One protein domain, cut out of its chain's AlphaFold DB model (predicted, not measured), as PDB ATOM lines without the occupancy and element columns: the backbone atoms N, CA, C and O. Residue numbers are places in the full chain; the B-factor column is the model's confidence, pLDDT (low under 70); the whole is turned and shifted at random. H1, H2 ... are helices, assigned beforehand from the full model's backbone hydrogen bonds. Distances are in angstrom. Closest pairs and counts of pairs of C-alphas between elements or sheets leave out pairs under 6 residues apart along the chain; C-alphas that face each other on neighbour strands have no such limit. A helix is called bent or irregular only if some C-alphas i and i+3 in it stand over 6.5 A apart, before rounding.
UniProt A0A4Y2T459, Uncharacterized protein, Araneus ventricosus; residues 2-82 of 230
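AT A GLANCE: This is residues 2 to 82 of the 230 residues of an uncharacterized protein of Araneus ventricosus (UniProt A0A4Y2T459). Picture a long helical hairpin, H2 and H3, whose two helices meet near the turn, while the first part of H2 lies clear of H3; at the other end of the long axis three short helices, H1, H4 and H5, gather loosely. Only H2 and H3 touch, and at the hairpin's turn residues 36 to 41 stick out. The printed part has 81 residues with five named helices, in the order H1, H2, H3, H4, H5, and no named strand; the class is all helix. The whole is loose, with a radius of gyration of the C-alphas of 16.2 A, and elongated, with spans of 49 by 25 by 18 A.

HOW THE PARTS SIT: Begin with the longest helix, H2, at residues 14 to 34, and look from its last turns across to H3, at residues 40 to 53. The two helices touch, with 6 pairs of C-alphas within 8 A; the closest are the C-alphas of Leu 31 and Gln 46, 7.0 A apart. H2 touches H3 with residues 27 to 34 alone. The lines of H2 and H3 stand at a shallow tilt of 28 degrees and run opposite ways, and the two form a helical hairpin. Their centres are 14.1 A apart. Go on along the chain to H4, residues 64 to 67, and H5, residues 71 to 81. These two are close but not clearly touching, with 2 pairs of C-alphas within 8 A; the closest are the C-alphas of Leu 65 and Arg 74, 5.7 A apart. Their centres are 10.5 A apart. H4 and H5 are each apart from H2 and from H3. Turn last to H1, residues 2 to 6, which is apart from H2, H3, H4 and H5. Look at the backbone O and N atoms: in H1, H2, H3 and H5 every O i to N i+4 pair is within hydrogen-bond range. H4, with 4 residues, is too short for such a pair, but its one O i to N i+3 pair is within range.

IN THESE COORDINATES: Find C-alpha 14 at (11.370, -1.727, 17.780), where H2 begins; from there the helix runs 30.7 A through residues 14 to 34 to C-alpha 34 at (36.122, -19.240, 13.270). Past the turn, find C-alpha 40 at (40.908, -21.434, 23.824); from there H3 runs back through residues 40 to 53, 20.3 A from first to last C-alpha. H4 takes residues 64 to 67 and measures 5.1 A between its first and last C-alphas. H5 takes residues 71 to 81, 15.4 A from first to last C-alpha, and ends with C-alpha 81 at (16.407, -11.683, 34.581). Go back to the first printed residue, Ile 2, to find H1, residues 2 to 6, with 6.1 A from first to last C-alpha. None of the helices is bent or irregular.

THE WHOLE: Look for the two C-alphas farthest apart, those of Lys 36 and Lys 69, at 49.6 A; the first and last printed C-alphas, of Ile 2 and Glu 82, are 22.2 A apart. The printed part runs from residue 2 to residue 82 with no cut, in a full chain of 230 residues. The links from H2 to H3 and from H4 to H5 are tight, those from H1 to H2 and from H3 to H4 are short, and no link is long. Residues 36 to 41 stand free; of these, residues 40 and 41 belong to H3. In the B-factor column of this predicted model you will find a mean pLDDT of 84.9 for the printed part, and no printed residue is under 70. The mean is 91 in H2 and 76 in H1.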
ATOM      1  N   ILE A   2       3.405  -7.225  22.212       75.12
ATOM      2  CA  ILE A   2       2.096  -7.415  22.870       75.12
ATOM      3  C   ILE A   2       2.153  -8.086  24.259       75.12
ATOM      4  O   ILE A   2       1.467  -7.647  25.171       75.12
ATOM      5  N   PHE A   3       2.958  -9.140  24.451       73.75
ATOM      6  CA  PHE A   3       3.073  -9.813  25.754       73.75
ATOM      7  C   PHE A   3       3.621  -8.895  26.862       73.75
ATOM      8  O   PHE A   3       3.051  -8.825  27.946       73.75
ATOM      9  N   TRP A   4       4.685  -8.147  26.568       79.06
ATOM     10  CA  TRP A   4       5.318  -7.223  27.513       79.06
ATOM     11  C   TRP A   4       4.431  -6.006  27.794       79.06
ATOM     12  O   TRP A   4       4.351  -5.553  28.930       79.06
ATOM     13  N   GLU A   5       3.704  -5.526  26.781       76.12
ATOM     14  CA  GLU A   5       2.713  -4.451  26.929       76.12
ATOM     15  C   GLU A   5       1.532  -4.875  27.807       76.12
ATOM     16  O   GLU A   5       1.102  -4.112  28.669       76.12
ATOM     17  N   LYS A   6       1.039  -6.111  27.650       76.56
ATOM     18  CA  LYS A   6       0.003  -6.678  28.529       76.56
ATOM     19  C   LYS A   6       0.473  -6.792  29.977       76.56
ATOM     20  O   LYS A   6      -0.325  -6.576  30.882       76.56
ATOM     21  N   ALA A   7       1.756  -7.085  30.178       72.56
ATOM     22  CA  ALA A   7       2.406  -7.074  31.484       72.56
ATOM     23  C   ALA A   7       2.799  -5.661  31.959       72.56
ATOM     24  O   ALA A   7       3.411  -5.528  33.008       72.56
ATOM     25  N   ARG A   8       2.474  -4.604  31.192       77.12
ATOM     26  CA  ARG A   8       2.790  -3.195  31.499       77.12
ATOM     27  C   ARG A   8       4.282  -2.921  31.697       77.12
ATOM     28  O   ARG A   8       4.659  -1.919  32.300       77.12
ATOM     29  N   ILE A   9       5.139  -3.779  31.147       83.62
ATOM     30  CA  ILE A   9       6.585  -3.627  31.244       83.62
ATOM     31  C   ILE A   9       7.042  -2.672  30.134       83.62
ATOM     32  O   ILE A   9       6.810  -2.949  28.951       83.62
ATOM     33  N   PRO A  10       7.727  -1.564  30.471       85.81
ATOM     34  CA  PRO A  10       8.298  -0.669  29.475       85.81
ATOM     35  C   PRO A  10       9.310  -1.411  28.599       85.81
ATOM     36  O   PRO A  10      10.265  -2.007  29.102       85.81
ATOM     37  N   THR A  11       9.130  -1.356  27.282       89.19
ATOM     38  CA  THR A  11      10.022  -2.002  26.310       89.19
ATOM     39  C   THR A  11      10.836  -0.983  25.524       89.19
ATOM     40  O   THR A  11      10.492   0.196  25.423       89.19
ATOM     41  N   LYS A  12      11.966  -1.431  24.975       88.19
ATOM     42  CA  LYS A  12      12.767  -0.643  24.032       88.19
ATOM     43  C   LYS A  12      12.019  -0.483  22.707       88.19
ATOM     44  O   LYS A  12      11.234  -1.340  22.312       88.19
ATOM     45  N   SER A  13      12.328   0.589  21.979       89.50
ATOM     46  CA  SER A  13      11.778   0.801  20.638       89.50
ATOM     47  C   SER A  13      12.098  -0.368  19.699       89.50
ATOM     48  O   SER A  13      13.159  -0.994  19.794       89.50
ATOM     49  N   LEU A  14      11.206  -0.630  18.739       88.31
ATOM     50  CA  LEU A  14      11.370  -1.727  17.780       88.31
ATOM     51  C   LEU A  14      12.713  -1.650  17.040       88.31
ATOM     52  O   LEU A  14      13.377  -2.667  16.875       88.31
ATOM     53  N   SER A  15      13.149  -0.446  16.656       91.12
ATOM     54  CA  SER A  15      14.446  -0.225  16.000       91.12
ATOM     55  C   SER A  15      15.621  -0.711  16.856       91.12
ATOM     56  O   SER A  15      16.516  -1.396  16.357       91.12
ATOM     57  N   ASN A  16      15.600  -0.425  18.160       90.06
ATOM     58  CA  ASN A  16      16.640  -0.874  19.082       90.06
ATOM     59  C   ASN A  16      16.606  -2.397  19.271       90.06
ATOM     60  O   ASN A  16      17.661  -3.029  19.312       90.06
ATOM     61  N   CYS A  17      15.411  -2.992  19.324       88.25
ATOM     62  CA  CYS A  17      15.243  -4.445  19.363       88.25
ATOM     63  C   CYS A  17      15.802  -5.108  18.096       88.25
ATOM     64  O   CYS A  17      16.599  -6.036  18.192       88.25
ATOM     65  N   VAL A  18      15.466  -4.594  16.909       90.81
ATOM     66  CA  VAL A  18      15.993  -5.094  15.627       90.81
ATOM     67  C   VAL A  18      17.515  -4.968  15.579       90.81
ATOM     68  O   VAL A  18      18.194  -5.933  15.236       90.81
ATOM     69  N   ARG A  19      18.076  -3.826  16.000       92.88
ATOM     70  CA  ARG A  19      19.534  -3.635  16.071       92.88
ATOM     71  C   ARG A  19      20.203  -4.675  16.974       92.88
ATOM     72  O   ARG A  19      21.252  -5.201  16.610       92.88
ATOM     73  N   LYS A  20      19.588  -5.018  18.113       90.25
ATOM     74  CA  LYS A  20      20.072  -6.086  19.006       90.25
ATOM     75  C   LYS A  20      20.142  -7.430  18.273       90.25
ATOM     76  O   LYS A  20      21.185  -8.075  18.320       90.25
ATOM     77  N   PHE A  21      19.089  -7.819  17.551       90.69
ATOM     78  CA  PHE A  21      19.086  -9.064  16.769       90.69
ATOM     79  C   PHE A  21      20.146  -9.073  15.665       90.69
ATOM     80  O   PHE A  21      20.852 -10.068  15.509       90.69
ATOM     81  N   VAL A  22      20.306  -7.961  14.941       93.94
ATOM     82  CA  VAL A  22      21.348  -7.828  13.911       93.94
ATOM     83  C   VAL A  22      22.738  -8.018  14.518       93.94
ATOM     84  O   VAL A  22      23.545  -8.766  13.971       93.94
ATOM     85  N   ASN A  23      23.012  -7.418  15.678       91.88
ATOM     86  CA  ASN A  23      24.300  -7.576  16.356       91.88
ATOM     87  C   ASN A  23      24.553  -9.027  16.782       91.88
ATOM     88  O   ASN A  23      25.635  -9.555  16.534       91.88
ATOM     89  N   VAL A  24      23.553  -9.692  17.371       91.88
ATOM     90  CA  VAL A  24      23.649 -11.110  17.768       91.88
ATOM     91  C   VAL A  24      23.933 -11.993  16.554       91.88
ATOM     92  O   VAL A  24      24.804 -12.861  16.612       91.88
ATOM     93  N   TYR A  25      23.259 -11.732  15.433       92.69
ATOM     94  CA  TYR A  25      23.508 -12.442  14.185       92.69
ATOM     95  C   TYR A  25      24.947 -12.256  13.692       92.69
ATOM     96  O   TYR A  25      25.580 -13.234  13.304       92.69
ATOM     97  N   GLN A  26      25.500 -11.042  13.748       93.06
ATOM     98  CA  GLN A  26      26.881 -10.821  13.308       93.06
ATOM     99  C   GLN A  26      27.911 -11.504  14.198       93.06
ATOM    100  O   GLN A  26      28.829 -12.137  13.677       93.06
ATOM    101  N   VAL A  27      27.716 -11.483  15.519       91.38
ATOM    102  CA  VAL A  27      28.569 -12.247  16.441       91.38
ATOM    103  C   VAL A  27      28.513 -13.739  16.106       91.38
ATOM    104  O   VAL A  27      29.554 -14.389  16.004       91.38
ATOM    105  N   TRP A  28      27.318 -14.279  15.852       92.75
ATOM    106  CA  TRP A  28      27.157 -15.668  15.426       92.75
ATOM    107  C   TRP A  28      27.865 -15.966  14.096       92.75
ATOM    108  O   TRP A  28      28.566 -16.974  13.990       92.75
ATOM    109  N   ARG A  29      27.757 -15.085  13.091       93.44
ATOM    110  CA  ARG A  29      28.453 -15.240  11.801       93.44
ATOM    111  C   ARG A  29      29.968 -15.265  11.968       93.44
ATOM    112  O   ARG A  29      30.642 -16.054  11.306       93.44
ATOM    113  N   ASP A  30      30.512 -14.432  12.844       90.75
ATOM    114  CA  ASP A  30      31.950 -14.399  13.099       90.75
ATOM    115  C   ASP A  30      32.426 -15.616  13.898       90.75
ATOM    116  O   ASP A  30      33.504 -16.148  13.617       90.75
ATOM    117  N   LEU A  31      31.611 -16.130  14.822       89.75
ATOM    118  CA  LEU A  31      31.868 -17.416  15.477       89.75
ATOM    119  C   LEU A  31      31.849 -18.567  14.467       89.75
ATOM    120  O   LEU A  31      32.755 -19.397  14.473       89.75
ATOM    121  N   GLN A  32      30.891 -18.575  13.540       89.38
ATOM    122  CA  GLN A  32      30.778 -19.595  12.499       89.38
ATOM    123  C   GLN A  32      32.021 -19.636  11.595       89.38
ATOM    124  O   GLN A  32      32.558 -20.713  11.332       89.38
ATOM    125  N   LYS A  33      32.533 -18.475  11.161       88.31
ATOM    126  CA  LYS A  33      33.773 -18.385  10.361       88.31
ATOM    127  C   LYS A  33      34.992 -18.944  11.100       88.31
ATOM    128  O   LYS A  33      35.914 -19.463  10.475       88.31
ATOM    129  N   ASN A  34      35.009 -18.821  12.424       83.06
ATOM    130  CA  ASN A  34      36.122 -19.240  13.270       83.06
ATOM    131  C   ASN A  34      35.903 -20.608  13.939       83.06
ATOM    132  O   ASN A  34      36.768 -21.043  14.692       83.06
ATOM    133  N   ALA A  35      34.816 -21.320  13.623       79.44
ATOM    134  CA  ALA A  35      34.439 -22.576  14.277       79.44
ATOM    135  C   ALA A  35      35.486 -23.697  14.136       79.44
ATOM    136  O   ALA A  35      35.565 -24.584  14.978       79.44
ATOM    137  N   LYS A  36      36.318 -23.653  13.086       82.00
ATOM    138  CA  LYS A  36      37.397 -24.631  12.856       82.00
ATOM    139  C   LYS A  36      38.664 -24.358  13.681       82.00
ATOM    140  O   LYS A  36      39.588 -25.165  13.653       82.00
ATOM    141  N   LYS A  37      38.756 -23.219  14.377       82.25
ATOM    142  CA  LYS A  37      39.947 -22.830  15.146       82.25
ATOM    143  C   LYS A  37      39.855 -23.385  16.570       82.25
ATOM    144  O   LYS A  37      38.904 -23.109  17.287       82.25
ATOM    145  N   LEU A  38      40.883 -24.119  16.996       76.12
ATOM    146  CA  LEU A  38      40.949 -24.796  18.306       76.12
ATOM    147  C   LEU A  38      41.453 -23.916  19.463       76.12
ATOM    148  O   LEU A  38      41.636 -24.402  20.577       76.12
ATOM    149  N   GLN A  39      41.693 -22.630  19.213       85.44
ATOM    150  CA  GLN A  39      42.209 -21.705  20.218       85.44
ATOM    151  C   GLN A  39      41.211 -21.532  21.370       85.44
ATOM    152  O   GLN A  39      40.023 -21.295  21.147       85.44
ATOM    153  N   ASP A  40      41.714 -21.576  22.604       85.88
ATOM    154  CA  ASP A  40      40.908 -21.434  23.824       85.88
ATOM    155  C   ASP A  40      40.087 -20.129  23.857       85.88
ATOM    156  O   ASP A  40      38.939 -20.098  24.296       85.88
ATOM    157  N   VAL A  41      40.631 -19.058  23.273       86.12
ATOM    158  CA  VAL A  41      39.937 -17.770  23.116       86.12
ATOM    159  C   VAL A  41      38.608 -17.922  22.361       86.12
ATOM    160  O   VAL A  41      37.629 -17.265  22.714       86.12
ATOM    161  N   PHE A  42      38.534 -18.795  21.349       84.62
ATOM    162  CA  PHE A  42      37.291 -19.034  20.608       84.62
ATOM    163  C   PHE A  42      36.280 -19.839  21.422       84.62
ATOM    164  O   PHE A  42      35.093 -19.527  21.363       84.62
ATOM    165  N   LYS A  43      36.737 -20.803  22.232       85.88
ATOM    166  CA  LYS A  43      35.862 -21.553  23.147       85.88
ATOM    167  C   LYS A  43      35.228 -20.636  24.189       85.88
ATOM    168  O   LYS A  43      34.018 -20.703  24.393       85.88
ATOM    169  N   ARG A  44      36.011 -19.721  24.774       89.25
ATOM    170  CA  ARG A  44      35.493 -18.701  25.701       89.25
ATOM    171  C   ARG A  44      34.458 -17.794  25.046       89.25
ATOM    172  O   ARG A  44      33.376 -17.627  25.594       89.25
ATOM    173  N   ARG A  45      34.733 -17.282  23.841       87.81
ATOM    174  CA  ARG A  45      33.759 -16.464  23.090       87.81
ATOM    175  C   ARG A  45      32.484 -17.231  22.743       87.81
ATOM    176  O   ARG A  45      31.406 -16.646  22.723       87.81
ATOM    177  N   GLN A  46      32.590 -18.526  22.460       87.44
ATOM    178  CA  GLN A  46      31.427 -19.370  22.201       87.44
ATOM    179  C   GLN A  46      30.588 -19.564  23.467       87.44
ATOM    180  O   GLN A  46      29.371 -19.430  23.400       87.44
ATOM    181  N   GLN A  47      31.218 -19.827  24.614       88.94
ATOM    182  CA  GLN A  47      30.519 -19.906  25.900       88.94
ATOM    183  C   GLN A  47      29.842 -18.583  26.263       88.94
ATOM    184  O   GLN A  47      28.673 -18.593  26.626       88.94
ATOM    185  N   GLU A  48      30.535 -17.456  26.086       90.19
ATOM    186  CA  GLU A  48      29.978 -16.120  26.315       90.19
ATOM    187  C   GLU A  48      28.770 -15.843  25.408       90.19
ATOM    188  O   GLU A  48      27.748 -15.315  25.847       90.19
ATOM    189  N   PHE A  49      28.847 -16.245  24.136       91.19
ATOM    190  CA  PHE A  49      27.712 -16.151  23.226       91.19
ATOM    191  C   PHE A  49      26.532 -17.002  23.701       91.19
ATOM    192  O   PHE A  49      25.412 -16.503  23.725       91.19
ATOM    193  N   VAL A  50      26.777 -18.249  24.118       88.88
ATOM    194  CA  VAL A  50      25.734 -19.149  24.635       88.88
ATOM    195  C   VAL A  50      25.078 -18.572  25.889       88.88
ATOM    196  O   VAL A  50      23.855 -18.506  25.930       88.88
ATOM    197  N   SER A  51      25.846 -18.068  26.858       87.00
ATOM    198  CA  SER A  51      25.275 -17.423  28.051       87.00
ATOM    199  C   SER A  51      24.491 -16.150  27.718       87.00
ATOM    200  O   SER A  51      23.512 -15.821  28.378       87.00
ATOM    201  N   ASN A  52      24.881 -15.429  26.664       87.56
ATOM    202  CA  ASN A  52      24.160 -14.237  26.223       87.56
ATOM    203  C   ASN A  52      22.827 -14.558  25.525       87.56
ATOM    204  O   ASN A  52      21.977 -13.668  25.431       87.56
ATOM    205  N   LEU A  53      22.613 -15.795  25.053       85.56
ATOM    206  CA  LEU A  53      21.344 -16.200  24.437       85.56
ATOM    207  C   LEU A  53      20.188 -16.215  25.440       85.56
ATOM    208  O   LEU A  53      19.068 -15.878  25.057       85.56
ATOM    209  N   ASP A  54      20.453 -16.506  26.713       82.31
ATOM    210  CA  ASP A  54      19.431 -16.442  27.766       82.31
ATOM    211  C   ASP A  54      18.854 -15.023  27.904       82.31
ATOM    212  O   ASP A  54      17.658 -14.837  28.123       82.31
ATOM    213  N   ASN A  55      19.679 -14.008  27.632       83.12
ATOM    214  CA  ASN A  55      19.310 -12.594  27.673       83.12
ATOM    215  C   ASN A  55      18.790 -12.053  26.327       83.12
ATOM    216  O   ASN A  55      18.527 -10.850  26.191       83.12
ATOM    217  N   LEU A  56      18.649 -12.896  25.297       84.88
ATOM    218  CA  LEU A  56      18.283 -12.463  23.943       84.88
ATOM    219  C   LEU A  56      16.927 -11.752  23.929       84.88
ATOM    220  O   LEU A  56      16.799 -10.668  23.351       84.88
ATOM    221  N   PHE A  57      15.951 -12.318  24.633       82.19
ATOM    222  CA  PHE A  57      14.585 -11.809  24.680       82.19
ATOM    223  C   PHE A  57      14.340 -10.755  25.769       82.19
ATOM    224  O   PHE A  57      13.223 -10.246  25.844       82.19
ATOM    225  N   ASP A  58      15.359 -10.349  26.543       83.88
ATOM    226  CA  ASP A  58      15.244  -9.161  27.400       83.88
ATOM    227  C   ASP A  58      15.223  -7.893  26.528       83.88
ATOM    228  O   ASP A  58      16.253  -7.366  26.078       83.88
ATOM    229  N   ILE A  59      14.003  -7.452  26.233       87.44
ATOM    230  CA  ILE A  59      13.689  -6.236  25.480       87.44
ATOM    231  C   ILE A  59      13.165  -5.119  26.385       87.44
ATOM    232  O   ILE A  59      12.742  -4.076  25.875       87.44
ATOM    233  N   ALA A  60      13.183  -5.316  27.706       85.44
ATOM    234  CA  ALA A  60      12.759  -4.290  28.639       85.44
ATOM    235  C   ALA A  60      13.658  -3.051  28.508       85.44
ATOM    236  O   ALA A  60      14.843  -3.125  28.147       85.44
ATOM    237  N   HIS A  61      13.073  -1.886  28.766       87.38
ATOM    238  CA  HIS A  61      13.803  -0.629  28.828       87.38
ATOM    239  C   HIS A  61      14.913  -0.712  29.895       87.38
ATOM    240  O   HIS A  61      14.773  -1.439  30.880       87.38
ATOM    241  N   SER A  62      16.022   0.015  29.714       85.12
ATOM    242  CA  SER A  62      17.100   0.075  30.723       85.12
ATOM    243  C   SER A  62      16.545   0.514  32.075       85.12
ATOM    244  O   SER A  62      16.737  -0.157  33.085       85.12
ATOM    245  N   ASP A  63      15.737   1.566  32.036       86.44
ATOM    246  CA  ASP A  63      15.119   2.174  33.214       86.44
ATOM    247  C   ASP A  63      13.744   1.571  33.530       86.44
ATOM    248  O   ASP A  63      12.962   2.173  34.261       86.44
ATOM    249  N   ALA A  64      13.414   0.389  32.987       86.25
ATOM    250  CA  ALA A  64      12.114  -0.250  33.219       86.25
ATOM    251  C   ALA A  64      11.809  -0.371  34.721       86.25
ATOM    252  O   ALA A  64      10.722  -0.004  35.150       86.25
ATOM    253  N   LEU A  65      12.803  -0.751  35.531       86.06
ATOM    254  CA  LEU A  65      12.668  -0.860  36.988       86.06
ATOM    255  C   LEU A  65      12.390   0.475  37.696       86.06
ATOM    256  O   LEU A  65      11.887   0.450  38.813       86.06
ATOM    257  N   GLN A  66      12.741   1.616  37.102       86.12
ATOM    258  CA  GLN A  66      12.460   2.946  37.663       86.12
ATOM    259  C   GLN A  66      11.118   3.497  37.171       86.12
ATOM    260  O   GLN A  66      10.428   4.209  37.894       86.12
ATOM    261  N   LEU A  67      10.750   3.174  35.929       84.56
ATOM    262  CA  LEU A  67       9.490   3.589  35.315       84.56
ATOM    263  C   LEU A  67       8.289   2.813  35.873       84.56
ATOM    264  O   LEU A  67       7.175   3.341  35.920       84.56
ATOM    265  N   MET A  68       8.503   1.566  36.288       84.81
ATOM    266  CA  MET A  68       7.481   0.723  36.900       84.81
ATOM    267  C   MET A  68       7.185   1.204  38.322       84.81
ATOM    268  O   MET A  68       8.074   1.312  39.158       84.81
ATOM    269  N   LYS A  69       5.908   1.494  38.590       84.00
ATOM    270  CA  LYS A  69       5.435   1.976  39.900       84.00
ATOM    271  C   LYS A  69       5.049   0.850  40.858       84.00
ATOM    272  O   LYS A  69       4.855   1.110  42.038       84.00
ATOM    273  N   ILE A  70       4.871  -0.358  40.329       79.81
ATOM    274  CA  ILE A  70       4.391  -1.532  41.058       79.81
ATOM    275  C   ILE A  70       5.602  -2.346  41.488       79.81
ATOM    276  O   ILE A  70       6.444  -2.668  40.650       79.81
ATOM    277  N   GLU A  71       5.689  -2.677  42.772       78.62
ATOM    278  CA  GLU A  71       6.825  -3.435  43.297       78.62
ATOM    279  C   GLU A  71       6.784  -4.890  42.825       78.62
ATOM    280  O   GLU A  71       7.804  -5.456  42.447       78.62
ATOM    281  N   GLU A  72       5.591  -5.470  42.753       73.75
ATOM    282  CA  GLU A  72       5.341  -6.824  42.272       73.75
ATOM    283  C   GLU A  72       5.831  -7.006  40.831       73.75
ATOM    284  O   GLU A  72       6.552  -7.959  40.540       73.75
ATOM    285  N   ASP A  73       5.534  -6.062  39.937       78.19
ATOM    286  CA  ASP A  73       5.993  -6.148  38.550       78.19
ATOM    287  C   ASP A  73       7.516  -5.953  38.441       78.19
ATOM    288  O   ASP A  73       8.164  -6.568  37.588       78.19
ATOM    289  N   ARG A  74       8.115  -5.117  39.307       83.12
ATOM    290  CA  ARG A  74       9.580  -4.955  39.390       83.12
ATOM    291  C   ARG A  74      10.234  -6.266  39.811       83.12
ATOM    292  O   ARG A  74      11.202  -6.686  39.179       83.12
ATOM    293  N   MET A  75       9.670  -6.929  40.819       80.06
ATOM    294  CA  MET A  75      10.102  -8.245  41.283       80.06
ATOM    295  C   MET A  75       9.949  -9.302  40.189       80.06
ATOM    296  O   MET A  75      10.881 -10.063  39.953       80.06
ATOM    297  N   LEU A  76       8.837  -9.310  39.447       77.06
ATOM    298  CA  LEU A  76       8.648 -10.221  38.313       77.06
ATOM    299  C   LEU A  76       9.701  -9.995  37.222       77.06
ATOM    300  O   LEU A  76      10.310 -10.953  36.751       77.06
ATOM    301  N   LEU A  77       9.964  -8.739  36.842       80.94
ATOM    302  CA  LEU A  77      11.011  -8.412  35.871       80.94
ATOM    303  C   LEU A  77      12.399  -8.856  36.355       80.94
ATOM    304  O   LEU A  77      13.197  -9.343  35.554       80.94
ATOM    305  N   GLN A  78      12.673  -8.716  37.652       83.31
ATOM    306  CA  GLN A  78      13.900  -9.200  38.277       83.31
ATOM    307  C   GLN A  78      13.993 -10.732  38.192       83.31
ATOM    308  O   GLN A  78      14.992 -11.244  37.695       83.31
ATOM    309  N   CYS A  79      12.928 -11.457  38.544       75.00
ATOM    310  CA  CYS A  79      12.862 -12.918  38.442       75.00
ATOM    311  C   CYS A  79      13.021 -13.425  37.000       75.00
ATOM    312  O   CYS A  79      13.620 -14.476  36.783       75.00
ATOM    313  N   TYR A  80      12.535 -12.686  35.995       73.12
ATOM    314  CA  TYR A  80      12.779 -13.026  34.585       73.12
ATOM    315  C   TYR A  80      14.235 -12.825  34.152       73.12
ATOM    316  O   TYR A  80      14.663 -13.453  33.184       73.12
ATOM    317  N   ARG A  81      14.981 -11.945  34.831       79.19
ATOM    318  CA  ARG A  81      16.407 -11.683  34.581       79.19
ATOM    319  C   ARG A  81      17.330 -12.601  35.378       79.19
ATOM    320  O   ARG A  81      18.500 -12.733  35.026       79.19
ATOM    321  N   GLU A  82      16.833 -13.220  36.441       74.56
ATOM    322  CA  GLU A  82      17.586 -14.190  37.225       74.56
ATOM    323  C   GLU A  82      17.846 -15.471  36.417       74.56
ATOM    324  O   GLU A  82      16.955 -16.072  35.810       74.56
TER     325      GLU A  82